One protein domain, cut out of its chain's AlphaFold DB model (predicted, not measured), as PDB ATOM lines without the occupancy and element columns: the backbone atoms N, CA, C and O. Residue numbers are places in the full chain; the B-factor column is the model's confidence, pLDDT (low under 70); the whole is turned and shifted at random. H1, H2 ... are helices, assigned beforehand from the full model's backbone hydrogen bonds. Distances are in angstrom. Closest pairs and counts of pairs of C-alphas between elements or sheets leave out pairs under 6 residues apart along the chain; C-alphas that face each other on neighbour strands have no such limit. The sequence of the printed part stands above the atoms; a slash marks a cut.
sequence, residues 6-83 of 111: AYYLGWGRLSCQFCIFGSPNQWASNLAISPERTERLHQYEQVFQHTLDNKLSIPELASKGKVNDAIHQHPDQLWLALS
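Overview. This is residues 6 to 83 of the 111 residues of an uncharacterized protein of Acaryochloris marina (strain MBIC 11017) (UniProt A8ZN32). An elongated, all-helix domain has H1 near its middle, with the long helix H2 making a corner with H1 and running out toward one end, and the short H3 packed on both of them. The small helices H4 and H5 make the other end, beyond H1, and the first printed stretch, residues 6 to 23, winds as a loop from that end to the start of H1. The printed part has 78 residues with five named helices, in the order H1, H2, H3, H4, H5, and no named strand. It is compact, with a radius of gyration of the C-alphas of 12.3 A, and spans 37 by 21 by 20 A.

Arrangement. After the loop of residues 6 to 23 comes H1, residues 24 to 33, whose centre is the nearest to the mean of the C-alphas, at 3.7 A. H2, residues 35 to 48, follows over a tight link and is close to H1 but not clearly touching it, the closest C-alphas being those of Leu 31 and Thr 38, 5.7 A apart. H1 and H2 run opposite ways at a steep tilt of 60 degrees. H3, residues 58 to 62, touches H1, the closest C-alphas being those of Ala 28 and Ala 62 at 4.2 A. H3 also touches H2, with residues 38 to 42 of H2 alone, the closest C-alphas being those of His 42 and Ile 58 at 5.9 A. H4, residues 69 to 72, is close to H1 but not clearly touching, with the C-alphas of Ser 29 and Ile 71 the closest at 7.8 A. H5, residues 75 to 82, touches no helix; it stands about perpendicular to H1, at 80 degrees, and its Leu 78 comes closest to H4 at Ile 71, 6.5 A between C-alphas. H2 is apart from H4 and H5, and H3 is apart from H4 and H5. In H1, H2, H3 and H5 every O i to N i+4 pair is within hydrogen-bond range; H4 is too short for such a pair, and its one O i to N i+3 pair is within range.

Along the chain. H1 begins at C-alpha 24, (10.753, -15.511, -45.876), and measures 14.4 A from first to last C-alpha. H2, the longest helix with 14 residues, measures 20.0 A and ends at C-alpha 48, (15.994, -8.315, -26.105). H3 has five residues and H4 four. H5 measures 10.8 A and ends at C-alpha 82, (24.627, -28.494, -40.494).

Size, cuts and confidence. The two C-alphas farthest apart, those of Gln 49 and Asp 76, are 37.3 A from each other. The printed part has no cut. The links H1 to H2 and H4 to H5 are tight, H2 to H3 and H3 to H4 are short, and no link is long. The mean pLDDT of the printed part is 94.6, and no printed residue is under 70.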
ATOM      1  N   ALA A   6      24.965 -25.280 -49.235       94.31
ATOM      2  CA  ALA A   6      23.767 -24.434 -49.267       94.31
ATOM      3  C   ALA A   6      23.210 -24.186 -50.684       94.31
ATOM      4  O   ALA A   6      21.996 -24.072 -50.840       94.31
ATOM      5  N   TYR A   7      24.060 -24.153 -51.719       94.69
ATOM      6  CA  TYR A   7      23.591 -24.022 -53.101       94.69
ATOM      7  C   TYR A   7      22.805 -25.254 -53.547       94.69
ATOM      8  O   TYR A   7      21.804 -25.113 -54.244       94.69
ATOM      9  N   TYR A   8      23.204 -26.459 -53.133       94.62
ATOM     10  CA  TYR A   8      22.434 -27.675 -53.414       94.62
ATOM     11  C   TYR A   8      21.109 -27.685 -52.655       94.62
ATOM     12  O   TYR A   8      20.111 -28.155 -53.182       94.62
ATOM     13  N   LEU A   9      21.077 -27.086 -51.464       95.25
ATOM     14  CA  LEU A   9      19.859 -26.913 -50.666       95.25
ATOM     15  C   LEU A   9      18.970 -25.754 -51.154       95.25
ATOM     16  O   LEU A   9      17.903 -25.518 -50.592       95.25
ATOM     17  N   GLY A  10      19.398 -25.042 -52.201       94.12
ATOM     18  CA  GLY A  10      18.592 -24.057 -52.908       94.12
ATOM     19  C   GLY A  10      18.757 -22.598 -52.459       94.12
ATOM     20  O   GLY A  10      17.972 -21.746 -52.872       94.12
ATOM     21  N   TRP A  11      19.781 -22.272 -51.663       93.88
ATOM     22  CA  TRP A  11      20.141 -20.879 -51.378       93.88
ATOM     23  C   TRP A  11      20.870 -20.264 -52.578       93.88
ATOM     24  O   TRP A  11      21.922 -20.757 -52.978       93.88
ATOM     25  N   GLY A  12      20.331 -19.170 -53.128       91.38
ATOM     26  CA  GLY A  12      20.975 -18.412 -54.212       91.38
ATOM     27  C   GLY A  12      22.062 -17.451 -53.750       91.38
ATOM     28  O   GLY A  12      23.058 -17.238 -54.443       91.38
ATOM     29  N   ARG A  13      21.927 -16.952 -52.521       87.19
ATOM     30  CA  ARG A  13      22.976 -16.253 -51.789       87.19
ATOM     31  C   ARG A  13      23.041 -16.739 -50.355       87.19
ATOM     32  O   ARG A  13      22.028 -17.051 -49.735       87.19
ATOM     33  N   LEU A  14      24.261 -16.774 -49.838       78.62
ATOM     34  CA  LEU A  14      24.576 -17.223 -48.495       78.62
ATOM     35  C   LEU A  14      25.699 -16.342 -47.945       78.62
ATOM     36  O   LEU A  14      26.739 -16.203 -48.581       78.62
ATOM     37  N   SER A  15      25.489 -15.799 -46.747       81.12
ATOM     38  CA  SER A  15      26.559 -15.235 -45.911       81.12
ATOM     39  C   SER A  15      26.643 -16.026 -44.604       81.12
ATOM     40  O   SER A  15      27.638 -16.691 -44.334       81.12
ATOM     41  N   CYS A  16      25.528 -16.086 -43.871       88.75
ATOM     42  CA  CYS A  16      25.333 -16.933 -42.695       88.75
ATOM     43  C   CYS A  16      24.089 -17.810 -42.891       88.75
ATOM     44  O   CYS A  16      23.211 -17.447 -43.676       88.75
ATOM     45  N   GLN A  17      23.972 -18.908 -42.131       92.81
ATOM     46  CA  GLN A  17      22.753 -19.732 -42.097       92.81
ATOM     47  C   GLN A  17      21.516 -18.862 -41.806       92.81
ATOM     48  O   GLN A  17      20.572 -18.839 -42.589       92.81
ATOM     49  N   PHE A  18      21.565 -18.077 -40.728       94.31
ATOM     50  CA  PHE A  18      20.505 -17.157 -40.303       94.31
ATOM     51  C   PHE A  18      20.848 -15.715 -40.698       94.31
ATOM     52  O   PHE A  18      21.140 -14.871 -39.854       94.31
ATOM     53  N   CYS A  19      20.921 -15.450 -42.003       92.56
ATOM     54  CA  CYS A  19      21.211 -14.111 -42.513       92.56
ATOM     55  C   CYS A  19      20.110 -13.115 -42.108       92.56
ATOM     56  O   CYS A  19      18.929 -13.388 -42.322       92.56
ATOM     57  N   ILE A  20      20.490 -11.934 -41.611       91.69
ATOM     58  CA  ILE A  20      19.536 -10.861 -41.268       91.69
ATOM     59  C   ILE A  20      18.786 -10.304 -42.484       91.69
ATOM     60  O   ILE A  20      17.695  -9.771 -42.348       91.69
ATOM     61  N   PHE A  21      19.349 -10.481 -43.682       91.12
ATOM     62  CA  PHE A  21      18.707 -10.156 -44.959       91.12
ATOM     63  C   PHE A  21      18.014 -11.373 -45.591       91.12
ATOM     64  O   PHE A  21      17.732 -11.373 -46.788       91.12
ATOM     65  N   GLY A  22      17.822 -12.448 -44.820       91.81
ATOM     66  CA  GLY A  22      17.224 -13.680 -45.308       91.81
ATOM     67  C   GLY A  22      15.770 -13.476 -45.719       91.81
ATOM     68  O   GLY A  22      15.003 -12.814 -45.021       91.81
ATOM     69  N   SER A  23      15.378 -14.061 -46.849       93.69
ATOM     70  CA  SER A  23      13.990 -14.004 -47.314       93.69
ATOM     71  C   SER A  23      13.049 -14.831 -46.426       93.69
ATOM     72  O   SER A  23      13.505 -15.737 -45.719       93.69
ATOM     73  N   PRO A  24      11.721 -14.624 -46.518       95.62
ATOM     74  CA  PRO A  24      10.753 -15.511 -45.876       95.62
ATOM     75  C   PRO A  24      10.980 -16.995 -46.209       95.62
ATOM     76  O   PRO A  24      10.910 -17.839 -45.319       95.62
ATOM     77  N   ASN A  25      11.310 -17.329 -47.464       95.75
ATOM     78  CA  ASN A  25      11.568 -18.712 -47.888       95.75
ATOM     79  C   ASN A  25      12.825 -19.292 -47.226       95.75
ATOM     80  O   ASN A  25      12.834 -20.450 -46.803       95.75
ATOM     81  N   GLN A  26      13.885 -18.488 -47.105       95.00
ATOM     82  CA  GLN A  26      15.112 -18.893 -46.422       95.00
ATOM     83  C   GLN A  26      14.866 -19.113 -44.928       95.00
ATOM     84  O   GLN A  26      15.323 -20.116 -44.385       95.00
ATOM     85  N   TRP A  27      14.090 -18.247 -44.270       96.12
ATOM     86  CA  TRP A  27      13.715 -18.421 -42.863       96.12
ATOM     87  C   TRP A  27      12.794 -19.623 -42.633       96.12
ATOM     88  O   TRP A  27      13.029 -20.385 -41.697       96.12
ATOM     89  N   ALA A  28      11.824 -19.868 -43.517       97.38
ATOM     90  CA  ALA A  28      11.000 -21.079 -43.490       97.38
ATOM     91  C   ALA A  28      11.857 -22.348 -43.626       97.38
ATOM     92  O   ALA A  28      11.698 -23.309 -42.873       97.38
ATOM     93  N   SER A  29      12.811 -22.334 -44.559       96.69
ATOM     94  CA  SER A  29      13.719 -23.462 -44.793       96.69
ATOM     95  C   SER A  29      14.666 -23.682 -43.613       96.69
ATOM     96  O   SER A  29      14.872 -24.817 -43.197       96.69
ATOM     97  N   ASN A  30      15.185 -22.606 -43.018       96.69
ATOM     98  CA  ASN A  30      16.003 -22.647 -41.807       96.69
ATOM     99  C   ASN A  30      15.257 -23.244 -40.610       96.69
ATOM    100  O   ASN A  30      15.824 -24.079 -39.905       96.69
ATOM    101  N   LEU A  31      13.990 -22.862 -40.411       97.19
ATOM    102  CA  LEU A  31      13.135 -23.441 -39.376       97.19
ATOM    103  C   LEU A  31      12.952 -24.951 -39.585       97.19
ATOM    104  O   LEU A  31      13.001 -25.709 -38.620       97.19
ATOM    105  N   ALA A  32      12.800 -25.393 -40.838       97.19
ATOM    106  CA  ALA A  32      12.650 -26.807 -41.173       97.19
ATOM    107  C   ALA A  32      13.928 -27.628 -40.916       97.19
ATOM    108  O   ALA A  32      13.843 -28.741 -40.401       97.19
ATOM    109  N   ILE A  33      15.110 -27.097 -41.255       96.94
ATOM    110  CA  ILE A  33      16.377 -27.849 -41.151       96.94
ATOM    111  C   ILE A  33      17.112 -27.666 -39.821       96.94
ATOM    112  O   ILE A  33      17.989 -28.456 -39.478       96.94
ATOM    113  N   SER A  34      16.816 -26.602 -39.078       97.00
ATOM    114  CA  SER A  34      17.505 -26.267 -37.831       97.00
ATOM    115  C   SER A  34      16.547 -25.639 -36.809       97.00
ATOM    116  O   SER A  34      16.744 -24.490 -36.387       97.00
ATOM    117  N   PRO A  35      15.504 -26.380 -36.389       97.19
ATOM    118  CA  PRO A  35      14.448 -25.848 -35.531       97.19
ATOM    119  C   PRO A  35      14.985 -25.359 -34.183       97.19
ATOM    120  O   PRO A  35      14.657 -24.260 -33.757       97.19
ATOM    121  N   GLU A  36      15.892 -26.106 -33.548       97.44
ATOM    122  CA  GLU A  36      16.463 -25.749 -32.240       97.44
ATOM    123  C   GLU A  36      17.280 -24.450 -32.279       97.44
ATOM    124  O   GLU A  36      17.229 -23.637 -31.356       97.44
ATOM    125  N   ARG A  37      18.050 -24.243 -33.358       96.94
ATOM    126  CA  ARG A  37      18.837 -23.016 -33.541       96.94
ATOM    127  C   ARG A  37      17.921 -21.835 -33.867       96.94
ATOM    128  O   ARG A  37      18.145 -20.751 -33.339       96.94
ATOM    129  N   THR A  38      16.887 -22.056 -34.679       97.38
ATOM    130  CA  THR A  38      15.878 -21.036 -35.010       97.38
ATOM    131  C   THR A  38      15.104 -20.595 -33.767       97.38
ATOM    132  O   THR A  38      14.971 -19.402 -33.517       97.38
ATOM    133  N   GLU A  39      14.680 -21.545 -32.937       97.31
ATOM    134  CA  GLU A  39      13.980 -21.277 -31.679       97.31
ATOM    135  C   GLU A  39      14.856 -20.489 -30.698       97.31
ATOM    136  O   GLU A  39      14.406 -19.518 -30.096       97.31
ATOM    137  N   ARG A  40      16.148 -20.824 -30.591       98.00
ATOM    138  CA  ARG A  40      17.084 -20.043 -29.768       98.00
ATOM    139  C   ARG A  40      17.178 -18.583 -30.218       98.00
ATOM    140  O   ARG A  40      17.262 -17.697 -29.373       98.00
ATOM    141  N   LEU A  41      17.173 -18.323 -31.526       97.38
ATOM    142  CA  LEU A  41      17.166 -16.952 -32.039       97.38
ATOM    143  C   LEU A  41      15.860 -16.232 -31.695       97.38
ATOM    144  O   LEU A  41      15.906 -15.082 -31.271       97.38
ATOM    145  N   HIS A  42      14.718 -16.910 -31.799       97.25
ATOM    146  CA  HIS A  42      13.440 -16.330 -31.395       97.25
ATOM    147  C   HIS A  42      13.393 -16.011 -29.890       97.25
ATOM    148  O   HIS A  42      12.929 -14.944 -29.494       97.25
ATOM    149  N   GLN A  43      13.955 -16.874 -29.040       98.19
ATOM    150  CA  GLN A  43      14.103 -16.599 -27.605       98.19
ATOM    151  C   GLN A  43      14.938 -15.342 -27.348       98.19
ATOM    152  O   GLN A  43      14.603 -14.555 -26.462       98.19
ATOM    153  N   TYR A  44      15.990 -15.113 -28.137       97.75
ATOM    154  CA  TYR A  44      16.742 -13.864 -28.064       97.75
ATOM    155  C   TYR A  44      15.898 -12.651 -28.459       97.75
ATOM    156  O   TYR A  44      16.002 -11.630 -27.783       97.75
ATOM    157  N   GLU A  45      15.013 -12.758 -29.456       97.38
ATOM    158  CA  GLU A  45      14.083 -11.663 -29.772       97.38
ATOM    159  C   GLU A  45      13.201 -11.299 -28.569       97.38
ATOM    160  O   GLU A  45      12.993 -10.120 -28.283       97.38
ATOM    161  N   GLN A  46      12.730 -12.305 -27.820       97.38
ATOM    162  CA  GLN A  46      11.916 -12.093 -26.618       97.38
ATOM    163  C   GLN A  46      12.714 -11.436 -25.486       97.38
ATOM    164  O   GLN A  46      12.240 -10.483 -24.867       97.38
ATOM    165  N   VAL A  47      13.932 -11.921 -25.220       98.19
ATOM    166  CA  VAL A  47      14.801 -11.391 -24.154       98.19
ATOM    167  C   VAL A  47      15.225  -9.954 -24.445       98.19
ATOM    168  O   VAL A  47      15.239  -9.122 -23.540       98.19
ATOM    169  N   PHE A  48      15.563  -9.651 -25.698       96.94
ATOM    170  CA  PHE A  48      15.994  -8.315 -26.105       96.94
ATOM    171  C   PHE A  48      14.831  -7.372 -26.414       96.94
ATOM    172  O   PHE A  48      15.064  -6.181 -26.611       96.94
ATOM    173  N   GLN A  49      13.597  -7.888 -26.449       95.94
ATOM    174  CA  GLN A  49      12.402  -7.156 -26.874       95.94
ATOM    175  C   GLN A  49      12.604  -6.476 -28.238       95.94
ATOM    176  O   GLN A  49      12.184  -5.340 -28.464       95.94
ATOM    177  N   HIS A  50      13.296  -7.173 -29.138       95.31
ATOM    178  CA  HIS A  50      13.694  -6.662 -30.440       95.31
ATOM    179  C   HIS A  50      13.718  -7.790 -31.464       95.31
ATOM    180  O   HIS A  50      14.228  -8.870 -31.181       95.31
ATOM    181  N   THR A  51      13.182  -7.540 -32.652       95.25
ATOM    182  CA  THR A  51      13.156  -8.514 -33.743       95.25
ATOM    183  C   THR A  51      14.419  -8.422 -34.589       95.25
ATOM    184  O   THR A  51      15.020  -7.357 -34.718       95.25
ATOM    185  N   LEU A  52      14.841  -9.549 -35.164       91.00
ATOM    186  CA  LEU A  52      15.999  -9.588 -36.060       91.00
ATOM    187  C   LEU A  52      15.667  -8.987 -37.436       91.00
ATOM    188  O   LEU A  52      16.517  -8.346 -38.054       91.00
ATOM    189  N   ASP A  53      14.425  -9.163 -37.892       91.25
ATOM    190  CA  ASP A  53      13.853  -8.392 -38.994       91.25
ATOM    191  C   ASP A  53      13.262  -7.065 -38.484       91.25
ATOM    192  O   ASP A  53      12.876  -6.931 -37.326       91.25
ATOM    193  N   ASN A  54      13.161  -6.065 -39.360       85.75
ATOM    194  CA  ASN A  54      12.676  -4.733 -38.989       85.75
ATOM    195  C   ASN A  54      11.174  -4.680 -38.650       85.75
ATOM    196  O   ASN A  54      10.712  -3.670 -38.117       85.75
ATOM    197  N   LYS A  55      10.384  -5.686 -39.047       88.44
ATOM    198  CA  LYS A  55       8.915  -5.644 -38.991       88.44
ATOM    199  C   LYS A  55       8.284  -6.886 -38.378       88.44
ATOM    200  O   LYS A  55       7.164  -6.785 -37.883       88.44
ATOM    201  N   LEU A  56       8.936  -8.038 -38.482       96.00
ATOM    202  CA  LEU A  56       8.375  -9.338 -38.137       96.00
ATOM    203  C   LEU A  56       9.303 -10.070 -37.172       96.00
ATOM    204  O   LEU A  56      10.521 -10.012 -37.306       96.00
ATOM    205  N   SER A  57       8.725 -10.815 -36.235       96.75
ATOM    206  CA  SER A  57       9.478 -11.833 -35.501       96.75
ATOM    207  C   SER A  57       9.898 -12.976 -36.429       96.75
ATOM    208  O   SER A  57       9.314 -13.184 -37.498       96.75
ATOM    209  N   ILE A  58      10.884 -13.768 -36.006       97.12
ATOM    210  CA  ILE A  58      11.358 -14.929 -36.773       97.12
ATOM    211  C   ILE A  58      10.211 -15.888 -37.164       97.12
ATOM    212  O   ILE A  58      10.133 -16.242 -38.346       97.12
ATOM    213  N   PRO A  59       9.287 -16.289 -36.261       96.88
ATOM    214  CA  PRO A  59       8.160 -17.145 -36.632       96.88
ATOM    215  C   PRO A  59       7.216 -16.506 -37.658       96.88
ATOM    216  O   PRO A  59       6.783 -17.182 -38.590       96.88
ATOM    217  N   GLU A  60       6.921 -15.209 -37.529       97.75
ATOM    218  CA  GLU A  60       6.051 -14.479 -38.464       97.75
ATOM    219  C   GLU A  60       6.691 -14.316 -39.849       97.75
ATOM    220  O   GLU A  60       6.002 -14.357 -40.874       97.75
ATOM    221  N   LEU A  61       8.011 -14.122 -39.893       96.88
ATOM    222  CA  LEU A  61       8.770 -14.053 -41.135       96.88
ATOM    223  C   LEU A  61       8.797 -15.420 -41.826       96.88
ATOM    224  O   LEU A  61       8.465 -15.518 -43.009       96.88
ATOM    225  N   ALA A  62       9.118 -16.481 -41.084       97.38
ATOM    226  CA  ALA A  62       9.141 -17.848 -41.594       97.38
ATOM    227  C   ALA A  62       7.757 -18.305 -42.083       97.38
ATOM    228  O   ALA A  62       7.658 -18.933 -43.135       97.38
ATOM    229  N   SER A  63       6.670 -17.940 -41.392       97.81
ATOM    230  CA  SER A  63       5.311 -18.331 -41.792       97.81
ATOM    231  C   SER A  63       4.854 -17.720 -43.122       97.81
ATOM    232  O   SER A  63       3.862 -18.162 -43.693       97.81
ATOM    233  N   LYS A  64       5.540 -16.679 -43.614       97.38
ATOM    234  CA  LYS A  64       5.275 -16.061 -44.925       97.38
ATOM    235  C   LYS A  64       6.039 -16.735 -46.069       97.38
ATOM    236  O   LYS A  64       5.795 -16.395 -47.225       97.38
ATOM    237  N   GLY A  65       6.972 -17.633 -45.761       96.50
ATOM    238  CA  GLY A  65       7.790 -18.332 -46.743       96.50
ATOM    239  C   GLY A  65       7.272 -19.718 -47.099       96.50
ATOM    240  O   GLY A  65       6.513 -20.342 -46.361       96.50
ATOM    241  N   LYS A  66       7.753 -20.231 -48.231       96.69
ATOM    242  CA  LYS A  66       7.690 -21.646 -48.590       96.69
ATOM    243  C   LYS A  66       9.065 -22.274 -48.351       96.69
ATOM    244  O   LYS A  66      10.083 -21.730 -48.778       96.69
ATOM    245  N   VAL A  67       9.077 -23.430 -47.693       96.75
ATOM    246  CA  VAL A  67      10.279 -24.258 -47.541       96.75
ATOM    247  C   VAL A  67      10.813 -24.642 -48.922       96.75
ATOM    248  O   VAL A  67      10.044 -24.992 -49.819       96.75
ATOM    249  N   ASN A  68      12.129 -24.561 -49.102       93.38
ATOM    250  CA  ASN A  68      12.769 -24.941 -50.349       93.38
ATOM    251  C   ASN A  68      12.745 -26.464 -50.520       93.38
ATOM    252  O   ASN A  68      13.325 -27.185 -49.714       93.38
ATOM    253  N   ASP A  69      12.123 -26.954 -51.592       94.12
ATOM    254  CA  ASP A  69      11.986 -28.392 -51.853       94.12
ATOM    255  C   ASP A  69      13.359 -29.090 -52.023       94.12
ATOM    256  O   ASP A  69      13.489 -30.290 -51.766       94.12
ATOM    257  N   ALA A  70      14.408 -28.339 -52.391       94.50
ATOM    258  CA  ALA A  70      15.766 -28.850 -52.570       94.50
ATOM    259  C   ALA A  70      16.401 -29.399 -51.277       94.50
ATOM    260  O   ALA A  70      17.268 -30.273 -51.353       94.50
ATOM    261  N   ILE A  71      15.936 -28.983 -50.088       94.69
ATOM    262  CA  ILE A  71      16.448 -29.520 -48.812       94.69
ATOM    263  C   ILE A  71      16.190 -31.026 -48.661       94.69
ATOM    264  O   ILE A  71      16.911 -31.706 -47.937       94.69
ATOM    265  N   HIS A  72      15.171 -31.553 -49.347       93.38
ATOM    266  CA  HIS A  72      14.799 -32.967 -49.304       93.38
ATOM    267  C   HIS A  72      15.496 -33.806 -50.383       93.38
ATOM    268  O   HIS A  72      15.462 -35.033 -50.323       93.38
ATOM    269  N   GLN A  73      16.121 -33.162 -51.371       93.50
ATOM    270  CA  GLN A  73      16.709 -33.827 -52.539       93.50
ATOM    271  C   GLN A  73      18.176 -34.221 -52.317       93.50
ATOM    272  O   GLN A  73      18.680 -35.118 -52.989       93.50
ATOM    273  N   HIS A  74      18.847 -33.578 -51.356       90.56
ATOM    274  CA  HIS A  74      20.282 -33.728 -51.111       90.56
ATOM    275  C   HIS A  74      20.591 -33.957 -49.618       90.56
ATOM    276  O   HIS A  74      21.085 -33.051 -48.942       90.56
ATOM    277  N   PRO A  75      20.288 -35.148 -49.065       91.56
ATOM    278  CA  PRO A  75      20.460 -35.429 -47.635       91.56
ATOM    279  C   PRO A  75      21.926 -35.372 -47.168       91.56
ATOM    280  O   PRO A  75      22.197 -34.966 -46.041       91.56
ATOM    281  N   ASP A  76      22.875 -35.730 -48.033       91.88
ATOM    282  CA  ASP A  76      24.319 -35.608 -47.806       91.88
ATOM    283  C   ASP A  76      24.752 -34.138 -47.684       91.88
ATOM    284  O   ASP A  76      25.480 -33.770 -46.761       91.88
ATOM    285  N   GLN A  77      24.246 -33.279 -48.574       93.94
ATOM    286  CA  GLN A  77      24.518 -31.841 -48.547       93.94
ATOM    287  C   GLN A  77      23.849 -31.175 -47.344       93.94
ATOM    288  O   GLN A  77      24.431 -30.278 -46.739       93.94
ATOM    289  N   LEU A  78      22.652 -31.633 -46.963       95.56
ATOM    290  CA  LEU A  78      21.943 -31.161 -45.776       95.56
ATOM    291  C   LEU A  78      22.729 -31.478 -44.504       95.56
ATOM    292  O   LEU A  78      22.953 -30.592 -43.680       95.56
ATOM    293  N   TRP A  79      23.186 -32.724 -44.366       94.75
ATOM    294  CA  TRP A  79      24.024 -33.131 -43.244       94.75
ATOM    295  C   TRP A  79      25.297 -32.283 -43.173       94.75
ATOM    296  O   TRP A  79      25.611 -31.713 -42.127       94.75
ATOM    297  N   LEU A  80      25.983 -32.121 -44.307       94.75
ATOM    298  CA  LEU A  80      27.215 -31.346 -44.392       94.75
ATOM    299  C   LEU A  80      27.000 -29.863 -44.052       94.75
ATOM    300  O   LEU A  80      27.830 -29.272 -43.368       94.75
ATOM    301  N   ALA A  81      25.884 -29.267 -44.480       94.50
ATOM    302  CA  ALA A  81      25.548 -27.872 -44.192       94.50
ATOM    303  C   ALA A  81      25.300 -27.595 -42.699       94.50
ATOM    304  O   ALA A  81      25.459 -26.461 -42.249       94.50
ATOM    305  N   LEU A  82      24.890 -28.609 -41.932       94.69
ATOM    306  CA  LEU A  82      24.627 -28.494 -40.494       94.69
ATOM    307  C   LEU A  82      25.813 -28.941 -39.626       94.69
ATOM    308  O   LEU A  82      25.843 -28.614 -38.429       94.69
ATOM    309  N   SER A  83      26.762 -29.663 -40.227       94.88
ATOM    310  CA  SER A  83      27.975 -30.193 -39.607       94.88
ATOM    311  C   SER A  83      29.011 -29.100 -39.324       94.88
ATOM    312  O   SER A  83      29.082 -28.078 -40.004       94.88
TER     313      SER A  83